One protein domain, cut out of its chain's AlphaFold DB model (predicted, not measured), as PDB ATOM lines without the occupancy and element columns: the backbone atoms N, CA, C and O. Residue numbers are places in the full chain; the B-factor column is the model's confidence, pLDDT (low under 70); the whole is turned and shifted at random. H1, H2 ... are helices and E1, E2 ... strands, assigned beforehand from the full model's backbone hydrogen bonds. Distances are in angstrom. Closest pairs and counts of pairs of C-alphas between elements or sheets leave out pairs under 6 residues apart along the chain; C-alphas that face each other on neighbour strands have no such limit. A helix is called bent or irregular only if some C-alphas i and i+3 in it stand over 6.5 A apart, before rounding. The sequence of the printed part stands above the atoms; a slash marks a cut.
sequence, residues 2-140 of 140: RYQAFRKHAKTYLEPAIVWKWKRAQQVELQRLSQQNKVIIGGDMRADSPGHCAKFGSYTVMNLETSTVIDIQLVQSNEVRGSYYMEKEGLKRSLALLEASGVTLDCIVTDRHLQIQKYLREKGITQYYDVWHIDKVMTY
ATOM      1  N   ARG A   2      35.957  12.970 -27.098       76.75
ATOM      2  CA  ARG A   2      35.865  14.252 -26.351       76.75
ATOM      3  C   ARG A   2      35.304  14.144 -24.915       76.75
ATOM      4  O   ARG A   2      35.830  14.784 -24.011       76.75
ATOM      5  N   TYR A   3      34.308  13.282 -24.677       86.56
ATOM      6  CA  TYR A   3      33.744  13.053 -23.332       86.56
ATOM      7  C   TYR A   3      34.732  12.378 -22.367       86.56
ATOM      8  O   TYR A   3      34.826  12.764 -21.208       86.56
ATOM      9  N   GLN A   4      35.507  11.397 -22.840       89.44
ATOM     10  CA  GLN A   4      36.499  10.706 -22.008       89.44
ATOM     11  C   GLN A   4      37.627  11.647 -21.578       89.44
ATOM     12  O   GLN A   4      38.001  11.650 -20.407       89.44
ATOM     13  N   ALA A   5      38.117  12.489 -22.494       90.56
ATOM     14  CA  ALA A   5      39.095  13.524 -22.170       90.56
ATOM     15  C   ALA A   5      38.542  14.521 -21.135       90.56
ATOM     16  O   ALA A   5      39.206  14.790 -20.135       90.56
ATOM     17  N   PHE A   6      37.299  14.989 -21.316       91.62
ATOM     18  CA  PHE A   6      36.621  15.852 -20.344       91.62
ATOM     19  C   PHE A   6      36.484  15.188 -18.969       91.62
ATOM     20  O   PHE A   6      36.881  15.780 -17.973       91.62
ATOM     21  N   ARG A   7      35.975  13.950 -18.885       95.38
ATOM     22  CA  ARG A   7      35.804  13.256 -17.596       95.38
ATOM     23  C   ARG A   7      37.134  12.965 -16.916       95.38
ATOM     24  O   ARG A   7      37.197  13.081 -15.698       95.38
ATOM     25  N   LYS A   8      38.187  12.630 -17.670       94.62
ATOM     26  CA  LYS A   8      39.541  12.489 -17.118       94.62
ATOM     27  C   LYS A   8      39.995  13.809 -16.498       94.62
ATOM     28  O   LYS A   8      40.363  13.828 -15.334       94.62
ATOM     29  N   HIS A   9      39.887  14.913 -17.233       93.81
ATOM     30  CA  HIS A   9      40.275  16.228 -16.726       93.81
ATOM     31  C   HIS A   9      39.440  16.658 -15.507       93.81
ATOM     32  O   HIS A   9      39.998  17.095 -14.503       93.81
ATOM     33  N   ALA A  10      38.117  16.477 -15.559       94.81
ATOM     34  CA  ALA A  10      37.218  16.814 -14.462       94.81
ATOM     35  C   ALA A  10      37.562  16.028 -13.189       94.81
ATOM     36  O   ALA A  10      37.744  16.633 -12.140       94.81
ATOM     37  N   LYS A  11      37.742  14.705 -13.295       95.25
ATOM     38  CA  LYS A  11      38.117  13.848 -12.160       95.25
ATOM     39  C   LYS A  11      39.493  14.171 -11.588       95.25
ATOM     40  O   LYS A  11      39.695  14.053 -10.386       95.25
ATOM     41  N   THR A  12      40.453  14.540 -12.437       95.81
ATOM     42  CA  THR A  12      41.827  14.800 -11.990       95.81
ATOM     43  C   THR A  12      41.983  16.179 -11.354       95.81
ATOM     44  O   THR A  12      42.738  16.306 -10.397       95.81
ATOM     45  N   TYR A  13      41.285  17.199 -11.859       94.81
ATOM     46  CA  TYR A  13      41.541  18.588 -11.460       94.81
ATOM     47  C   TYR A  13      40.310  19.297 -10.897       94.81
ATOM     48  O   TYR A  13      40.381  19.892  -9.824       94.81
ATOM     49  N   LEU A  14      39.174  19.229 -11.596       95.31
ATOM     50  CA  LEU A  14      37.994  20.025 -11.251       95.31
ATOM     51  C   LEU A  14      37.283  19.509  -9.993       95.31
ATOM     52  O   LEU A  14      37.047  20.274  -9.064       95.31
ATOM     53  N   GLU A  15      36.952  18.217  -9.957       95.31
ATOM     54  CA  GLU A  15      36.234  17.587  -8.845       95.31
ATOM     55  C   GLU A  15      37.033  17.709  -7.527       95.31
ATOM     56  O   GLU A  15      36.458  18.192  -6.547       95.31
ATOM     57  N   PRO A  16      38.354  17.417  -7.474       96.88
ATOM     58  CA  PRO A  16      39.147  17.630  -6.262       96.88
ATOM     59  C   PRO A  16      39.201  19.094  -5.819       96.88
ATOM     60  O   PRO A  16      39.107  19.371  -4.625       96.88
ATOM     61  N   ALA A  17      39.314  20.041  -6.759       97.62
ATOM     62  CA  ALA A  17      39.346  21.465  -6.433       97.62
ATOM     63  C   ALA A  17      38.020  21.947  -5.824       97.62
ATOM     64  O   ALA A  17      38.033  22.682  -4.832       97.62
ATOM     65  N   ILE A  18      36.883  21.501  -6.371       96.31
ATOM     66  CA  ILE A  18      35.548  21.795  -5.829       96.31
ATOM     67  C   ILE A  18      35.410  21.215  -4.421       96.31
ATOM     68  O   ILE A  18      35.041  21.940  -3.496       96.31
ATOM     69  N   VAL A  19      35.748  19.933  -4.238       95.69
ATOM     70  CA  VAL A  19      35.651  19.258  -2.934       95.69
ATOM     71  C   VAL A  19      36.539  19.940  -1.899       95.69
ATOM     72  O   VAL A  19      36.087  20.207  -0.788       95.69
ATOM     73  N   TRP A  20      37.779  20.276  -2.260       97.44
ATOM     74  CA  TRP A  20      38.696  20.980  -1.368       97.44
ATOM     75  C   TRP A  20      38.164  22.363  -0.977       97.44
ATOM     76  O   TRP A  20      38.159  22.709   0.206       97.44
ATOM     77  N   LYS A  21      37.666  23.141  -1.949       97.94
ATOM     78  CA  LYS A  21      37.097  24.474  -1.703       97.94
ATOM     79  C   LYS A  21      35.890  24.389  -0.767       97.94
ATOM     80  O   LYS A  21      35.825  25.156   0.190       97.94
ATOM     81  N   TRP A  22      34.984  23.442  -1.019       96.94
ATOM     82  CA  TRP A  22      33.813  23.189  -0.180       96.94
ATOM     83  C   TRP A  22      34.211  22.787   1.239       96.94
ATOM     84  O   TRP A  22      33.795  23.433   2.193       96.94
ATOM     85  N   LYS A  23      35.070  21.771   1.389       96.81
ATOM     86  CA  LYS A  23      35.493  21.276   2.707       96.81
ATOM     87  C   LYS A  23      36.197  22.346   3.528       96.81
ATOM     88  O   LYS A  23      35.942  22.447   4.723       96.81
ATOM     89  N   ARG A  24      37.018  23.183   2.892       97.75
ATOM     90  CA  ARG A  24      37.653  24.319   3.562       97.75
ATOM     91  C   ARG A  24      36.630  25.356   4.029       97.75
ATOM     92  O   ARG A  24      36.731  25.817   5.159       97.75
ATOM     93  N   ALA A  25      35.659  25.717   3.186       96.75
ATOM     94  CA  ALA A  25      34.605  26.662   3.561       96.75
ATOM     95  C   ALA A  25      33.731  26.111   4.700       96.75
ATOM     96  O   ALA A  25      33.524  26.796   5.697       96.75
ATOM     97  N   GLN A  26      33.310  24.849   4.590       97.62
ATOM     98  CA  GLN A  26      32.550  24.139   5.616       97.62
ATOM     99  C   GLN A  26      33.310  24.084   6.947       97.62
ATOM    100  O   GLN A  26      32.729  24.355   7.988       97.62
ATOM    101  N   GLN A  27      34.609  23.775   6.937       97.50
ATOM    102  CA  GLN A  27      35.407  23.714   8.163       97.50
ATOM    103  C   GLN A  27      35.502  25.075   8.865       97.50
ATOM    104  O   GLN A  27      35.375  25.136  10.084       97.50
ATOM    105  N   VAL A  28      35.714  26.154   8.106       97.31
ATOM    106  CA  VAL A  28      35.740  27.518   8.656       97.31
ATOM    107  C   VAL A  28      34.389  27.874   9.271       97.31
ATOM    108  O   VAL A  28      34.339  28.421  10.371       97.31
ATOM    109  N   GLU A  29      33.295  27.527   8.594       96.88
ATOM    110  CA  GLU A  29      31.951  27.777   9.104       96.88
ATOM    111  C   GLU A  29      31.664  26.964  10.373       96.88
ATOM    112  O   GLU A  29      31.219  27.524  11.368       96.88
ATOM    113  N   LEU A  30      32.004  25.675  10.403       97.50
ATOM    114  CA  LEU A  30      31.840  24.831  11.591       97.50
ATOM    115  C   LEU A  30      32.637  25.358  12.793       97.50
ATOM    116  O   LEU A  30      32.107  25.392  13.898       97.50
ATOM    117  N   GLN A  31      33.871  25.831  12.580       97.19
ATOM    118  CA  GLN A  31      34.674  26.473  13.631       97.19
ATOM    119  C   GLN A  31      34.046  27.774  14.141       97.19
ATOM    120  O   GLN A  31      34.117  28.077  15.330       97.19
ATOM    121  N   ARG A  32      33.434  28.561  13.253       96.12
ATOM    122  CA  ARG A  32      32.706  29.773  13.639       96.12
ATOM    123  C   ARG A  32      31.482  29.422  14.484       96.12
ATOM    124  O   ARG A  32      31.249  30.050  15.512       96.12
ATOM    125  N   LEU A  33      30.721  28.414  14.066       96.69
ATOM    126  CA  LEU A  33      29.516  27.955  14.757       96.69
ATOM    127  C   LEU A  33      29.828  27.293  16.104       96.69
ATOM    128  O   LEU A  33      29.061  27.466  17.044       96.69
ATOM    129  N   SER A  34      30.961  26.598  16.243       96.19
ATOM    130  CA  SER A  34      31.367  25.983  17.517       96.19
ATOM    131  C   SER A  34      31.706  27.007  18.605       96.19
ATOM    132  O   SER A  34      31.792  26.663  19.777       96.19
ATOM    133  N   GLN A  35      31.949  28.265  18.224       95.56
ATOM    134  CA  GLN A  35      32.190  29.377  19.149       95.56
ATOM    135  C   GLN A  35      30.900  30.122  19.523       95.56
ATOM    136  O   GLN A  35      30.920  30.983  20.402       95.56
ATOM    137  N   GLN A  36      29.784  29.826  18.853       92.38
ATOM    138  CA  GLN A  36      28.487  30.417  19.164       92.38
ATOM    139  C   GLN A  36      27.821  29.671  20.315       92.38
ATOM    140  O   GLN A  36      28.015  28.473  20.496       92.38
ATOM    141  N   ASN A  37      27.009  30.389  21.093       89.38
ATOM    142  CA  ASN A  37      26.331  29.799  22.242       89.38
ATOM    143  C   ASN A  37      25.280  28.772  21.800       89.38
ATOM    144  O   ASN A  37      25.253  27.650  22.294       89.38
ATOM    145  N   LYS A  38      24.424  29.152  20.846       92.62
ATOM    146  CA  LYS A  38      23.468  28.236  20.238       92.62
ATOM    147  C   LYS A  38      23.186  28.598  18.787       92.62
ATOM    148  O   LYS A  38      23.166  29.777  18.453       92.62
ATOM    149  N   VAL A  39      22.937  27.582  17.965       95.56
ATOM    150  CA  VAL A  39      22.684  27.726  16.528       95.56
ATOM    151  C   VAL A  39      21.286  27.225  16.185       95.56
ATOM    152  O   VAL A  39      20.896  26.124  16.585       95.56
ATOM    153  N   ILE A  40      20.551  28.024  15.413       96.56
ATOM    154  CA  ILE A  40      19.255  27.653  14.841       96.56
ATOM    155  C   ILE A  40      19.481  27.173  13.409       96.56
ATOM    156  O   ILE A  40      20.016  27.907  12.573       96.56
ATOM    157  N   ILE A  41      19.060  25.944  13.116       97.00
ATOM    158  CA  ILE A  41      19.269  25.338  11.799       97.00
ATOM    159  C   ILE A  41      17.962  24.956  11.107       97.00
ATOM    160  O   ILE A  41      16.967  24.639  11.748       97.00
ATOM    161  N   GLY A  42      17.977  24.963   9.780       96.06
ATOM    162  CA  GLY A  42      16.929  24.414   8.927       96.06
ATOM    163  C   GLY A  42      17.457  23.199   8.182       96.06
ATOM    164  O   GLY A  42      18.624  23.193   7.782       96.06
ATOM    165  N   GLY A  43      16.618  22.181   8.011       95.00
ATOM    166  CA  GLY A  43      16.986  20.947   7.328       95.00
ATOM    167  C   GLY A  43      15.907  20.474   6.361       95.00
ATOM    168  O   GLY A  43      14.755  20.324   6.763       95.00
ATOM    169  N   ASP A  44      16.293  20.200   5.114       93.25
ATOM    170  CA  ASP A  44      15.394  19.709   4.058       93.25
ATOM    171  C   ASP A  44      16.109  18.725   3.113       93.25
ATOM    172  O   ASP A  44      17.321  18.833   2.879       93.25
ATOM    173  N   MET A  45      15.361  17.770   2.545       91.81
ATOM    174  CA  MET A  45      15.851  16.851   1.517       91.81
ATOM    175  C   MET A  45      15.270  17.152   0.143       91.81
ATOM    176  O   MET A  45      14.063  17.194  -0.074       91.81
ATOM    177  N   ARG A  46      16.155  17.161  -0.853       90.75
ATOM    178  CA  ARG A  46      15.783  17.123  -2.270       90.75
ATOM    179  C   ARG A  46      16.154  15.770  -2.861       90.75
ATOM    180  O   ARG A  46      17.279  15.315  -2.683       90.75
ATOM    181  N   ALA A  47      15.218  15.130  -3.555       89.50
ATOM    182  CA  ALA A  47      15.429  13.855  -4.238       89.50
ATOM    183  C   ALA A  47      15.559  14.048  -5.757       89.50
ATOM    184  O   ALA A  47      15.010  14.996  -6.320       89.50
ATOM    185  N   ASP A  48      16.277  13.139  -6.418       87.75
ATOM    186  CA  ASP A  48      16.511  13.161  -7.866       87.75
ATOM    187  C   ASP A  48      15.279  12.797  -8.710       87.75
ATOM    188  O   ASP A  48      15.185  13.189  -9.873       87.75
ATOM    189  N   SER A  49      14.321  12.071  -8.135       81.50
ATOM    190  CA  SER A  49      13.036  11.768  -8.763       81.50
ATOM    191  C   SER A  49      11.888  11.751  -7.744       81.50
ATOM    192  O   SER A  49      12.124  11.543  -6.550       81.50
ATOM    193  N   PRO A  50      10.637  11.981  -8.185       73.44
ATOM    194  CA  PRO A  50       9.472  11.897  -7.311       73.44
ATOM    195  C   PRO A  50       9.181  10.467  -6.835       73.44
ATOM    196  O   PRO A  50       9.397   9.488  -7.550       73.44
ATOM    197  N   GLY A  51       8.581  10.356  -5.651       67.62
ATOM    198  CA  GLY A  51       8.050   9.099  -5.126       67.62
ATOM    199  C   GLY A  51       9.118   8.117  -4.636       67.62
ATOM    200  O   GLY A  51      10.250   8.477  -4.317       67.62
ATOM    201  N   HIS A  52       8.745   6.841  -4.540       69.06
ATOM    202  CA  HIS A  52       9.579   5.819  -3.898       69.06
ATOM    203  C   HIS A  52      10.786   5.356  -4.736       69.06
ATOM    204  O   HIS A  52      11.609   4.590  -4.234       69.06
ATOM    205  N   CYS A  53      10.936   5.845  -5.968       79.38
ATOM    206  CA  CYS A  53      11.965   5.406  -6.912       79.38
ATOM    207  C   CYS A  53      13.261   6.232  -6.870       79.38
ATOM    208  O   CYS A  53      14.186   5.921  -7.621       79.38
ATOM    209  N   ALA A  54      13.349   7.248  -6.002       85.38
ATOM    210  CA  ALA A  54      14.533   8.095  -5.903       85.38
ATOM    211  C   ALA A  54      15.810   7.291  -5.640       85.38
ATOM    212  O   ALA A  54      15.860   6.426  -4.753       85.38
ATOM    213  N   LYS A  55      16.852   7.584  -6.425       89.88
ATOM    214  CA  LYS A  55      18.158   6.939  -6.300       89.88
ATOM    215  C   LYS A  55      19.077   7.730  -5.392       89.88
ATOM    216  O   LYS A  55      19.816   7.119  -4.622       89.88
ATOM    217  N   PHE A  56      19.010   9.052  -5.469       91.62
ATOM    218  CA  PHE A  56      19.837   9.959  -4.690       91.62
ATOM    219  C   PHE A  56      18.979  11.032  -4.021       91.62
ATOM    220  O   PHE A  56      18.070  11.593  -4.633       91.62
ATOM    221  N   GLY A  57      19.301  11.332  -2.768       93.19
ATOM    222  CA  GLY A  57      18.773  12.465  -2.023       93.19
ATOM    223  C   GLY A  57      19.914  13.329  -1.505       93.19
ATOM    224  O   GLY A  57      20.890  12.807  -0.971       93.19
ATOM    225  N   SER A  58      19.807  14.644  -1.662       94.56
ATOM    226  CA  SER A  58      20.688  15.610  -1.011       94.56
ATOM    227  C   SER A  58      19.948  16.244   0.162       94.56
ATOM    228  O   SER A  58      18.986  16.986  -0.048       94.56
ATOM    229  N   TYR A  59      20.395  15.952   1.378       95.62
ATOM    230  CA  TYR A  59      19.929  16.618   2.589       95.62
ATOM    231  C   TYR A  59      20.788  17.850   2.846       95.62
ATOM    232  O   TYR A  59      22.012  17.739   2.884       95.62
ATOM    233  N   THR A  60      20.166  19.012   2.997       96.81
ATOM    234  CA  THR A  60      20.866  20.280   3.219       96.81
ATOM    235  C   THR A  60      20.562  20.783   4.616       96.81
ATOM    236  O   THR A  60      19.398  20.822   5.006       96.81
ATOM    237  N   VAL A  61      21.598  21.203   5.341       97.19
ATOM    238  CA  VAL A  61      21.468  21.921   6.611       97.19
ATOM    239  C   VAL A  61      21.973  23.346   6.445       97.19
ATOM    240  O   VAL A  61      23.072  23.576   5.938       97.19
ATOM    241  N   MET A  62      21.171  24.306   6.893       96.88
ATOM    242  CA  MET A  62      21.440  25.739   6.792       96.88
ATOM    243  C   MET A  62      21.341  26.402   8.167       96.88
ATOM    244  O   MET A  62      20.453  26.065   8.942       96.88
ATOM    245  N   ASN A  63      22.211  27.370   8.456       96.12
ATOM    246  CA  ASN A  63      22.023  28.311   9.558       96.12
ATOM    247  C   ASN A  63      20.906  29.294   9.176       96.12
ATOM    248  O   ASN A  63      21.055  30.029   8.198       96.12
ATOM    249  N   LEU A  64      19.812  29.324   9.937       94.69
ATOM    250  CA  LEU A  64      18.658  30.172   9.615       94.69
ATOM    251  C   LEU A  64      18.881  31.653   9.930       94.69
ATOM    252  O   LEU A  64      18.269  32.502   9.291       94.69
ATOM    253  N   GLU A  65      19.782  31.980  10.852       93.50
ATOM    254  CA  GLU A  65      20.097  33.368  11.199       93.50
ATOM    255  C   GLU A  65      20.968  34.028  10.128       93.50
ATOM    256  O   GLU A  65      20.782  35.197   9.796       93.50
ATOM    257  N   THR A  66      21.915  33.277   9.556       93.69
ATOM    258  CA  THR A  66      22.845  33.798   8.539       93.69
ATOM    259  C   THR A  66      22.502  33.365   7.117       93.69
ATOM    260  O   THR A  66      23.229  33.708   6.184       93.69
ATOM    261  N   SER A  67      21.439  32.572   6.933       94.12
ATOM    262  CA  SER A  67      21.051  31.968   5.647       94.12
ATOM    263  C   SER A  67      22.210  31.244   4.940       94.12
ATOM    264  O   SER A  67      22.317  31.235   3.714       94.12
ATOM    265  N   THR A  68      23.131  30.671   5.717       95.12
ATOM    266  CA  THR A  68      24.361  30.050   5.208       95.12
ATOM    267  C   THR A  68      24.228  28.537   5.226       95.12
ATOM    268  O   THR A  68      23.874  27.959   6.251       95.12
ATOM    269  N   VAL A  69      24.528  27.874   4.108       96.81
ATOM    270  CA  VAL A  69      24.549  26.407   4.058       96.81
ATOM    271  C   VAL A  69      25.744  25.891   4.856       96.81
ATOM    272  O   VAL A  69      26.885  26.236   4.556       96.81
ATOM    273  N   ILE A  70      25.474  25.050   5.853       97.12
ATOM    274  CA  ILE A  70      26.487  24.458   6.732       97.12
ATOM    275  C   ILE A  70      26.954  23.116   6.167       97.12
ATOM    276  O   ILE A  70      28.149  22.805   6.154       97.12
ATOM    277  N   ASP A  71      26.009  22.301   5.697       97.88
ATOM    278  CA  ASP A  71      26.296  20.944   5.254       97.88
ATOM    279  C   ASP A  71      25.339  20.464   4.165       97.88
ATOM    280  O   ASP A  71      24.182  20.881   4.093       97.88
ATOM    281  N   ILE A  72      25.854  19.577   3.312       96.94
ATOM    282  CA  ILE A  72      25.100  18.893   2.265       96.94
ATOM    283  C   ILE A  72      25.501  17.420   2.301       96.94
ATOM    284  O   ILE A  72      26.647  17.069   2.012       96.94
ATOM    285  N   GLN A  73      24.543  16.552   2.612       96.25
ATOM    286  CA  GLN A  73      24.717  15.106   2.668       96.25
ATOM    287  C   GLN A  73      24.060  14.459   1.458       96.25
ATOM    288  O   GLN A  73      22.837  14.468   1.321       96.25
ATOM    289  N   LEU A  74      24.874  13.867   0.585       94.75
ATOM    290  CA  LEU A  74      24.383  13.018  -0.493       94.75
ATOM    291  C   LEU A  74      24.152  11.606   0.055       94.75
ATOM    292  O   LEU A  74      25.074  10.977   0.575       94.75
ATOM    293  N   VAL A  75      22.925  11.114  -0.069       94.75
ATOM    294  CA  VAL A  75      22.512   9.781   0.367       94.75
ATOM    295  C   VAL A  75      21.985   9.025  -0.837       94.75
ATOM    296  O   VAL A  75      21.112   9.512  -1.554       94.75
ATOM    297  N   GLN A  76      22.500   7.821  -1.067       93.38
ATOM    298  CA  GLN A  76      21.970   6.934  -2.093       93.38
ATOM    299  C   GLN A  76      20.950   5.968  -1.487       93.38
ATOM    300  O   GLN A  76      21.191   5.364  -0.442       93.38
ATOM    301  N   SER A  77      19.841   5.721  -2.177       91.06
ATOM    302  CA  SER A  77      18.754   4.873  -1.674       91.06
ATOM    303  C   SER A  77      19.137   3.415  -1.433       91.06
ATOM    304  O   SER A  77      18.407   2.743  -0.719       91.06
ATOM    305  N   ASN A  78      20.261   2.939  -1.985       90.75
ATOM    306  CA  ASN A  78      20.818   1.607  -1.710       90.75
ATOM    307  C   ASN A  78      21.658   1.554  -0.424       90.75
ATOM    308  O   ASN A  78      21.863   0.470   0.111       90.75
ATOM    309  N   GLU A  79      22.204   2.687   0.026       88.94
ATOM    310  CA  GLU A  79      22.903   2.774   1.320       88.94
ATOM    311  C   GLU A  79      21.908   2.671   2.475       88.94
ATOM    312  O   GLU A  79      22.240   2.255   3.582       88.94
ATOM    313  N   VAL A  80      20.669   3.062   2.194       86.62
ATOM    314  CA  VAL A  80      19.538   2.985   3.102       86.62
ATOM    315  C   VAL A  80      18.538   1.947   2.596       86.62
ATOM    316  O   VAL A  80      18.703   1.350   1.539       86.62
ATOM    317  N   ARG A  81      17.470   1.676   3.346       86.00
ATOM    318  CA  ARG A  81      16.441   0.698   2.947       86.00
ATOM    319  C   ARG A  81      15.438   1.287   1.939       86.00
ATOM    320  O   ARG A  81      14.246   1.010   2.027       86.00
ATOM    321  N   GLY A  82      15.907   2.140   1.026       85.19
ATOM    322  CA  GLY A  82      15.092   2.865   0.051       85.19
ATOM    323  C   GLY A  82      14.968   4.373   0.306       85.19
ATOM    324  O   GLY A  82      15.334   4.897   1.358       85.19
ATOM    325  N   SER A  83      14.410   5.066  -0.688       82.75
ATOM    326  CA  SER A  83      14.281   6.531  -0.767       82.75
ATOM    327  C   SER A  83      13.624   7.181   0.454       82.75
ATOM    328  O   SER A  83      14.062   8.232   0.910       82.75
ATOM    329  N   TYR A  84      12.635   6.506   1.040       84.94
ATOM    330  CA  TYR A  84      11.903   6.964   2.222       84.94
ATOM    331  C   TYR A  84      12.786   7.173   3.467       84.94
ATOM    332  O   TYR A  84      12.434   7.942   4.357       84.94
ATOM    333  N   TYR A  85      13.941   6.504   3.533       88.81
ATOM    334  CA  TYR A  85      14.870   6.600   4.661       88.81
ATOM    335  C   TYR A  85      16.021   7.583   4.422       88.81
ATOM    336  O   TYR A  85      16.776   7.854   5.356       88.81
ATOM    337  N   MET A  86      16.171   8.108   3.201       92.69
ATOM    338  CA  MET A  86      17.303   8.971   2.847       92.69
ATOM    339  C   MET A  86      17.294  10.277   3.635       92.69
ATOM    340  O   MET A  86      18.345  10.717   4.085       92.69
ATOM    341  N   GLU A  87      16.115  10.857   3.861       92.25
ATOM    342  CA  GLU A  87      15.982  12.130   4.574       92.25
ATOM    343  C   GLU A  87      16.450  11.997   6.021       92.25
ATOM    344  O   GLU A  87      17.319  12.733   6.485       92.25
ATOM    345  N   LYS A  88      15.935  10.977   6.714       93.00
ATOM    346  CA  LYS A  88      16.339  10.660   8.083       93.00
ATOM    347  C   LYS A  88      17.838  10.389   8.178       93.00
ATOM    348  O   LYS A  88      18.465  10.775   9.161       93.00
ATOM    349  N   GLU A  89      18.402   9.687   7.202       95.31
ATOM    350  CA  GLU A  89      19.830   9.385   7.173       95.31
ATOM    351  C   GLU A  89      20.679  10.641   6.933       95.31
ATOM    352  O   GLU A  89      21.657  10.862   7.644       95.31
ATOM    353  N   GLY A  90      20.276  11.506   6.001       95.81
ATOM    354  CA  GLY A  90      20.942  12.782   5.748       95.81
ATOM    355  C   GLY A  90      20.928  13.700   6.972       95.81
ATOM    356  O   GLY A  90      21.971  14.239   7.349       95.81
ATOM    357  N   LEU A  91      19.784  13.789   7.662       96.06
ATOM    358  CA  LEU A  91      19.660  14.507   8.930       96.06
ATOM    359  C   LEU A  91      20.622  13.955   9.988       96.06
ATOM    360  O   LEU A  91      21.355  14.714  10.616       96.06
ATOM    361  N   LYS A  92      20.655  12.631  10.175       96.25
ATOM    362  CA  LYS A  92      21.550  11.975  11.142       96.25
ATOM    363  C   LYS A  92      23.018  12.285  10.878       96.25
ATOM    364  O   LYS A  92      23.734  12.629  11.814       96.25
ATOM    365  N   ARG A  93      23.458  12.156   9.622       97.56
ATOM    366  CA  ARG A  93      24.844  12.434   9.215       97.56
ATOM    367  C   ARG A  93      25.212  13.893   9.488       97.56
ATOM    368  O   ARG A  93      26.272  14.153  10.049       97.56
ATOM    369  N   SER A  94      24.307  14.817   9.170       97.56
ATOM    370  CA  SER A  94      24.520  16.251   9.391       97.56
ATOM    371  C   SER A  94      24.587  16.597  10.883       97.56
ATOM    372  O   SER A  94      25.497  17.297  11.316       97.56
ATOM    373  N   LEU A  95      23.674  16.063  11.703       97.00
ATOM    374  CA  LEU A  95      23.689  16.281  13.155       97.00
ATOM    375  C   LEU A  95      24.948  15.700  13.809       97.00
ATOM    376  O   LEU A  95      25.546  16.357  14.656       97.00
ATOM    377  N   ALA A  96      25.385  14.514  13.380       97.38
ATOM    378  CA  ALA A  96      26.628  13.917  13.861       97.38
ATOM    379  C   ALA A  96      27.858  14.768  13.495       97.38
ATOM    380  O   ALA A  96      28.769  14.899  14.309       97.38
ATOM    381  N   LEU A  97      27.886  15.377  12.301       97.69
ATOM    382  CA  LEU A  97      28.948  16.307  11.904       97.69
ATOM    383  C   LEU A  97      28.972  17.556  12.796       97.69
ATOM    384  O   LEU A  97      30.049  17.974  13.224       97.69
ATOM    385  N   LEU A  98      27.806  18.148  13.069       96.94
ATOM    386  CA  LEU A  98      27.679  19.333  13.923       96.94
ATOM    387  C   LEU A  98      28.136  19.039  15.356       96.94
ATOM    388  O   LEU A  98      28.964  19.772  15.894       96.94
ATOM    389  N   GLU A  99      27.669  17.925  15.926       96.00
ATOM    390  CA  GLU A  99      28.058  17.457  17.259       96.00
ATOM    391  C   GLU A  99      29.570  17.199  17.341       96.00
ATOM    392  O   GLU A  99      30.245  17.734  18.219       96.00
ATOM    393  N   ALA A 100      30.135  16.468  16.373       97.25
ATOM    394  CA  ALA A 100      31.575  16.202  16.308       97.25
ATOM    395  C   ALA A 100      32.424  17.472  16.118       97.25
ATOM    396  O   ALA A 100      33.603  17.484  16.467       97.25
ATOM    397  N   SER A 101      31.831  18.539  15.575       96.81
ATOM    398  CA  SER A 101      32.482  19.842  15.397       96.81
ATOM    399  C   SER A 101      32.305  20.775  16.600       96.81
ATOM    400  O   SER A 101      32.785  21.904  16.558       96.81
ATOM    401  N   GLY A 102      31.628  20.332  17.666       96.38
ATOM    402  CA  GLY A 102      31.381  21.133  18.868       96.38
ATOM    403  C   GLY A 102      30.297  22.201  18.703       96.38
ATOM    404  O   GLY A 102      30.263  23.159  19.471       96.38
ATOM    405  N   VAL A 103      29.425  22.078  17.698       96.94
ATOM    406  CA  VAL A 103      28.320  23.020  17.484       96.94
ATOM    407  C   VAL A 103      27.171  22.694  18.435       96.94
ATOM    408  O   VAL A 103      26.638  21.584  18.423       96.94
ATOM    409  N   THR A 104      26.751  23.685  19.221       94.75
ATOM    410  CA  THR A 104      25.602  23.560  20.126       94.75
ATOM    411  C   THR A 104      24.332  24.035  19.422       94.75
ATOM    412  O   THR A 104      24.232  25.190  19.009       94.75
ATOM    413  N   LEU A 105      23.348  23.149  19.274       95.19
ATOM    414  CA  LEU A 105      22.070  23.464  18.631       95.19
ATOM    415  C   LEU A 105      21.063  24.040  19.630       95.19
ATOM    416  O   LEU A 105      20.912  23.508  20.728       95.19
ATOM    417  N   ASP A 106      20.337  25.088  19.229       95.56
ATOM    418  CA  ASP A 106      19.140  25.540  19.952       95.56
ATOM    419  C   ASP A 106      17.913  24.738  19.510       95.56
ATOM    420  O   ASP A 106      17.236  24.090  20.309       95.56
ATOM    421  N   CYS A 107      17.649  24.764  18.204       94.94
ATOM    422  CA  CYS A 107      16.530  24.079  17.587       94.94
ATOM    423  C   CYS A 107      16.773  23.828  16.094       94.94
ATOM    424  O   CYS A 107      17.667  24.411  15.471       94.94
ATOM    425  N   ILE A 108      15.955  22.942  15.531       96.12
ATOM    426  CA  ILE A 108      15.931  22.631  14.106       96.12
ATOM    427  C   ILE A 108      14.536  22.863  13.522       96.12
ATOM    428  O   ILE A 108      13.535  22.446  14.105       96.12
ATOM    429  N   VAL A 109      14.468  23.496  12.354       94.69
ATOM    430  CA  VAL A 109      13.247  23.637  11.556       94.69
ATOM    431  C   VAL A 109      13.264  22.595  10.442       94.69
ATOM    432  O   VAL A 109      14.188  22.577   9.630       94.69
ATOM    433  N   THR A 110      12.259  21.720  10.399       92.81
ATOM    434  CA  THR A 110      12.088  20.737   9.313       92.81
ATOM    435  C   THR A 110      10.611  20.546   8.969       92.81
ATOM    436  O   THR A 110       9.715  21.017   9.674       92.81
ATOM    437  N   ASP A 111      10.346  19.739   7.944       86.06
ATOM    438  CA  ASP A 111       9.007  19.256   7.623       86.06
ATOM    439  C   ASP A 111       8.421  18.313   8.686       86.06
ATOM    440  O   ASP A 111       9.106  17.775   9.569       86.06
ATOM    441  N   ARG A 112       7.107  18.073   8.574       82.44
ATOM    442  CA  ARG A 112       6.333  17.186   9.457       82.44
ATOM    443  C   ARG A 112       6.514  15.699   9.123       82.44
ATOM    444  O   ARG A 112       5.542  14.949   9.024       82.44
ATOM    445  N   HIS A 113       7.756  15.244   8.968       85.00
ATOM    446  CA  HIS A 113       8.038  13.825   8.747       85.00
ATOM    447  C   HIS A 113       8.088  13.054  10.071       85.00
ATOM    448  O   HIS A 113       8.947  13.292  10.921       85.00
ATOM    449  N   LEU A 114       7.177  12.088  10.251       86.81
ATOM    450  CA  LEU A 114       7.017  11.337  11.509       86.81
ATOM    451  C   LEU A 114       8.310  10.659  11.989       86.81
ATOM    452  O   LEU A 114       8.566  10.578  13.192       86.81
ATOM    453  N   GLN A 115       9.144  10.165  11.068       87.06
ATOM    454  CA  GLN A 115      10.382   9.488  11.455       87.06
ATOM    455  C   GLN A 115      11.451  10.448  11.980       87.06
ATOM    456  O   GLN A 115      12.230  10.048  12.852       87.06
ATOM    457  N   ILE A 116      11.491  11.669  11.442       90.00
ATOM    458  CA  ILE A 116      12.370  12.749  11.893       90.00
ATOM    459  C   ILE A 116      11.909  13.240  13.256       90.00
ATOM    460  O   ILE A 116      12.712  13.268  14.183       90.00
ATOM    461  N   GLN A 117      10.609  13.499  13.416       90.94
ATOM    462  CA  GLN A 117      10.032  13.923  14.695       90.94
ATOM    463  C   GLN A 117      10.346  12.941  15.822       90.94
ATOM    464  O   GLN A 117      10.782  13.334  16.904       90.94
ATOM    465  N   LYS A 118      10.152  11.641  15.565       91.81
ATOM    466  CA  LYS A 118      10.493  10.598  16.536       91.81
ATOM    467  C   LYS A 118      11.982  10.633  16.886       91.81
ATOM    468  O   LYS A 118      12.329  10.599  18.060       91.81
ATOM    469  N   TYR A 119      12.847  10.730  15.879       93.19
ATOM    470  CA  TYR A 119      14.294  10.730  16.072       93.19
ATOM    471  C   TYR A 119      14.799  11.958  16.848       93.19
ATOM    472  O   TYR A 119      15.596  11.809  17.770       93.19
ATOM    473  N   LEU A 120      14.317  13.158  16.517       93.62
ATOM    474  CA  LEU A 120      14.694  14.396  17.204       93.62
ATOM    475  C   LEU A 120      14.215  14.398  18.659       93.62
ATOM    476  O   LEU A 120      14.976  14.764  19.552       93.62
ATOM    477  N   ARG A 121      13.003  13.885  18.912       93.50
ATOM    478  CA  ARG A 121      12.474  13.697  20.269       93.50
ATOM    479  C   ARG A 121      13.337  12.746  21.096       93.50
ATOM    480  O   ARG A 121      13.647  13.061  22.237       93.50
ATOM    481  N   GLU A 122      13.742  11.609  20.528       93.50
ATOM    482  CA  GLU A 122      14.643  10.646  21.185       93.50
ATOM    483  C   GLU A 122      16.021  11.254  21.497       93.50
ATOM    484  O   GLU A 122      16.662  10.861  22.468       93.50
ATOM    485  N   LYS A 123      16.468  12.227  20.694       91.50
ATOM    486  CA  LYS A 123      17.714  12.975  20.900       91.50
ATOM    487  C   LYS A 123      17.573  14.204  21.804       91.50
ATOM    488  O   LYS A 123      18.583  14.831  22.100       91.50
ATOM    489  N   GLY A 124      16.359  14.551  22.236       92.69
ATOM    490  CA  GLY A 124      16.105  15.753  23.035       92.69
ATOM    491  C   GLY A 124      16.336  17.067  22.280       92.69
ATOM    492  O   GLY A 124      16.558  18.092  22.913       92.69
ATOM    493  N   ILE A 125      16.302  17.048  20.943       94.12
ATOM    494  CA  ILE A 125      16.486  18.241  20.107       94.12
ATOM    495  C   ILE A 125      15.125  18.909  19.888       94.12
ATOM    496  O   ILE A 125      14.173  18.263  19.438       94.12
ATOM    497  N   THR A 126      15.039  20.210  20.165       94.69
ATOM    498  CA  THR A 126      13.834  21.007  19.907       94.69
ATOM    499  C   THR A 126      13.597  21.135  18.404       94.69
ATOM    500  O   THR A 126      14.462  21.612  17.672       94.69
ATOM    501  N   GLN A 127      12.411  20.735  17.947       94.12
ATOM    502  CA  GLN A 127      12.002  20.830  16.549       94.12
ATOM    503  C   GLN A 127      10.879  21.855  16.382       94.12
ATOM    504  O   GLN A 127       9.878  21.802  17.099       94.12
ATOM    505  N   TYR A 128      11.010  22.711  15.374       93.19
ATOM    506  CA  TYR A 128       9.941  23.549  14.843       93.19
ATOM    507  C   TYR A 128       9.571  23.099  13.427       93.19
ATOM    508  O   TYR A 128      10.340  22.406  12.756       93.19
ATOM    509  N   TYR A 129       8.375  23.474  12.979       89.88
ATOM    510  CA  TYR A 129       7.892  23.111  11.651       89.88
ATOM    511  C   TYR A 129       8.063  24.256  10.672       89.88
ATOM    512  O   TYR A 129       7.757  25.402  11.006       89.88
ATOM    513  N   ASP A 130       8.488  23.918   9.459       81.44
ATOM    514  CA  ASP A 130       8.453  24.862   8.352       81.44
ATOM    515  C   ASP A 130       6.994  25.257   8.056       81.44
ATOM    516  O   ASP A 130       6.132  24.419   7.761       81.44
ATOM    517  N   VAL A 131       6.707  26.553   8.182       79.31
ATOM    518  CA  VAL A 131       5.379  27.131   7.957       79.31
ATOM    519  C   VAL A 131       4.976  27.101   6.488       79.31
ATOM    520  O   VAL A 131       3.782  27.055   6.194       79.31
ATOM    521  N   TRP A 132       5.937  27.061   5.562       70.81
ATOM    522  CA  TRP A 132       5.645  27.039   4.130       70.81
ATOM    523  C   TRP A 132       4.891  25.771   3.714       70.81
ATOM    524  O   TRP A 132       3.998  25.813   2.866       70.81
ATOM    525  N   HIS A 133       5.174  24.642   4.368       59.75
ATOM    526  CA  HIS A 133       4.409  23.412   4.168       59.75
ATOM    527  C   HIS A 133       3.002  23.467   4.780       59.75
ATOM    528  O   HIS A 133       2.109  22.774   4.299       59.75
ATOM    529  N   ILE A 134       2.783  24.279   5.820       58.50
ATOM    530  CA  ILE A 134       1.462  24.442   6.448       58.50
ATOM    531  C   ILE A 134       0.533  25.217   5.515       58.50
ATOM    532  O   ILE A 134      -0.606  24.801   5.319       58.50
ATOM    533  N   ASP A 135       1.032  26.295   4.910       57.09
ATOM    534  CA  ASP A 135       0.254  27.135   3.996       57.09
ATOM    535  C   ASP A 135      -0.264  26.322   2.799       57.09
ATOM    536  O   ASP A 135      -1.456  26.326   2.501       57.09
ATOM    537  N   LYS A 136       0.592  25.469   2.218       54.72
ATOM    538  CA  LYS A 136       0.199  24.576   1.117       54.72
ATOM    539  C   LYS A 136      -0.897  23.576   1.466       54.72
ATOM    540  O   LYS A 136      -1.670  23.222   0.585       54.72
ATOM    541  N   VAL A 137      -0.951  23.089   2.705       51.97
ATOM    542  CA  VAL A 137      -1.988  22.137   3.144       51.97
ATOM    543  C   VAL A 137      -3.325  22.845   3.383       51.97
ATOM    544  O   VAL A 137      -4.366  22.214   3.267       51.97
ATOM    545  N   MET A 138      -3.305  24.145   3.692       49.28
ATOM    546  CA  MET A 138      -4.505  24.940   3.983       49.28
ATOM    547  C   MET A 138      -5.140  25.578   2.739       49.28
ATOM    548  O   MET A 138      -6.293  25.998   2.798       49.28
ATOM    549  N   THR A 139      -4.412  25.667   1.624       45.84
ATOM    550  CA  THR A 139      -4.901  26.237   0.353       45.84
ATOM    551  C   THR A 139      -5.519  25.224  -0.624       45.84
ATOM    552  O   THR A 139      -5.775  25.592  -1.772       45.84
ATOM    553  N   TYR A 140      -5.771  23.979  -0.204       42.66
ATOM    554  CA  TYR A 140      -6.469  22.957  -1.002       42.66
ATOM    555  C   TYR A 140      -7.674  22.375  -0.267       42.66
ATOM    556  O   TYR A 140      -7.540  22.069   0.937       42.66
TER     557      TYR A 140
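Overview. This is residues 2 to 140 of the 140 residues of an uncharacterized protein of Perca flavescens (UniProt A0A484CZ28). A strongly twisted five-stranded sheet curls round helix H2, with short H3 over the same face toward edge strand E5. Bent helix H1 reaches edge strand E3 with its end; its residues 8 to 14 and 16 to 21 stick out as an arm. The 139 printed residues, mixed in class, have four named helices and five named strands, in order H1 E1 E2 E3 H2 E4 H3 E5 H4; the mixed sheet runs E3 E2 E1 E4 E5. The whole is only just compact, close to loose: radius of gyration of the C-alphas 17.0 A, spans 51 by 40 by 29 A.

Arrangement. Start at H1, residues 2 to 33, assigned as one helix by its hydrogen bonds but bent: C-alphas 12 and 15 are 7.0 A apart, between arms H1a, residues 2 to 12, and H1b, residues 15 to 33. E1, residues 39 to 47, E2, 56 to 63, and E3, 68 to 76, form a meander of two hairpins, each strand the antiparallel neighbour of the one before; within hydrogen-bond range find N 42 and O 62, 2.8 A, and N 57 and O 75, 2.8 A. H1b is over E3; their closest C-alphas, Gln 26 and Ile 70, are 6.2 A apart. H2, residues 83 to 100, is on the sheet, closest to E2 at the C-alphas of Gly 90 and Tyr 59, 5.1 A; it is only just irregular, C-alphas 84 and 87 being 7.0 A apart. E4, residues 105 to 110, is parallel to E1, with N 43 and O 109 at 2.9 A; E3, H2, E4 form a split strand-helix-strand unit, its same-way strands parted by E2 and E1, with a right-handed crossover. H3, residues 114 to 122, joins E4 to its parallel neighbour E5, residues 126 to 129, in a right-handed strand-helix-strand unit, with N 128 and O 108 at 2.8 A. H2 and H3, on the same face in two layers with the sheet, are close but not clearly touching: the closest C-alphas, Lys 88 and Ile 116, are 5.9 A apart. H4, residues 131 to 138, is not on the sheet. Every O i to N i+4 pair is within hydrogen-bond range in H1a, H1b, H3 and H4; in H2, 12 of 14.

Along the chain. Find C-alpha 2 at (35.865, 14.252, -26.351), where H1a begins its 15.6 A; H1b spans 26.6 A, E1 26.0 A, E2 23.3 A, E3 24.4 A and H2 26.2 A. Shorter E4, H3 and E5 follow, and H4 ends at C-alpha 138, (-4.505, 24.940, 3.983).

Size, cuts and confidence. The C-alphas farthest apart, of Arg 2 and Gly 124, stand at 53.2 A. The printed part has no cut and no long link. Residues 51 to 52 and 133 to 140 have pLDDT under 70.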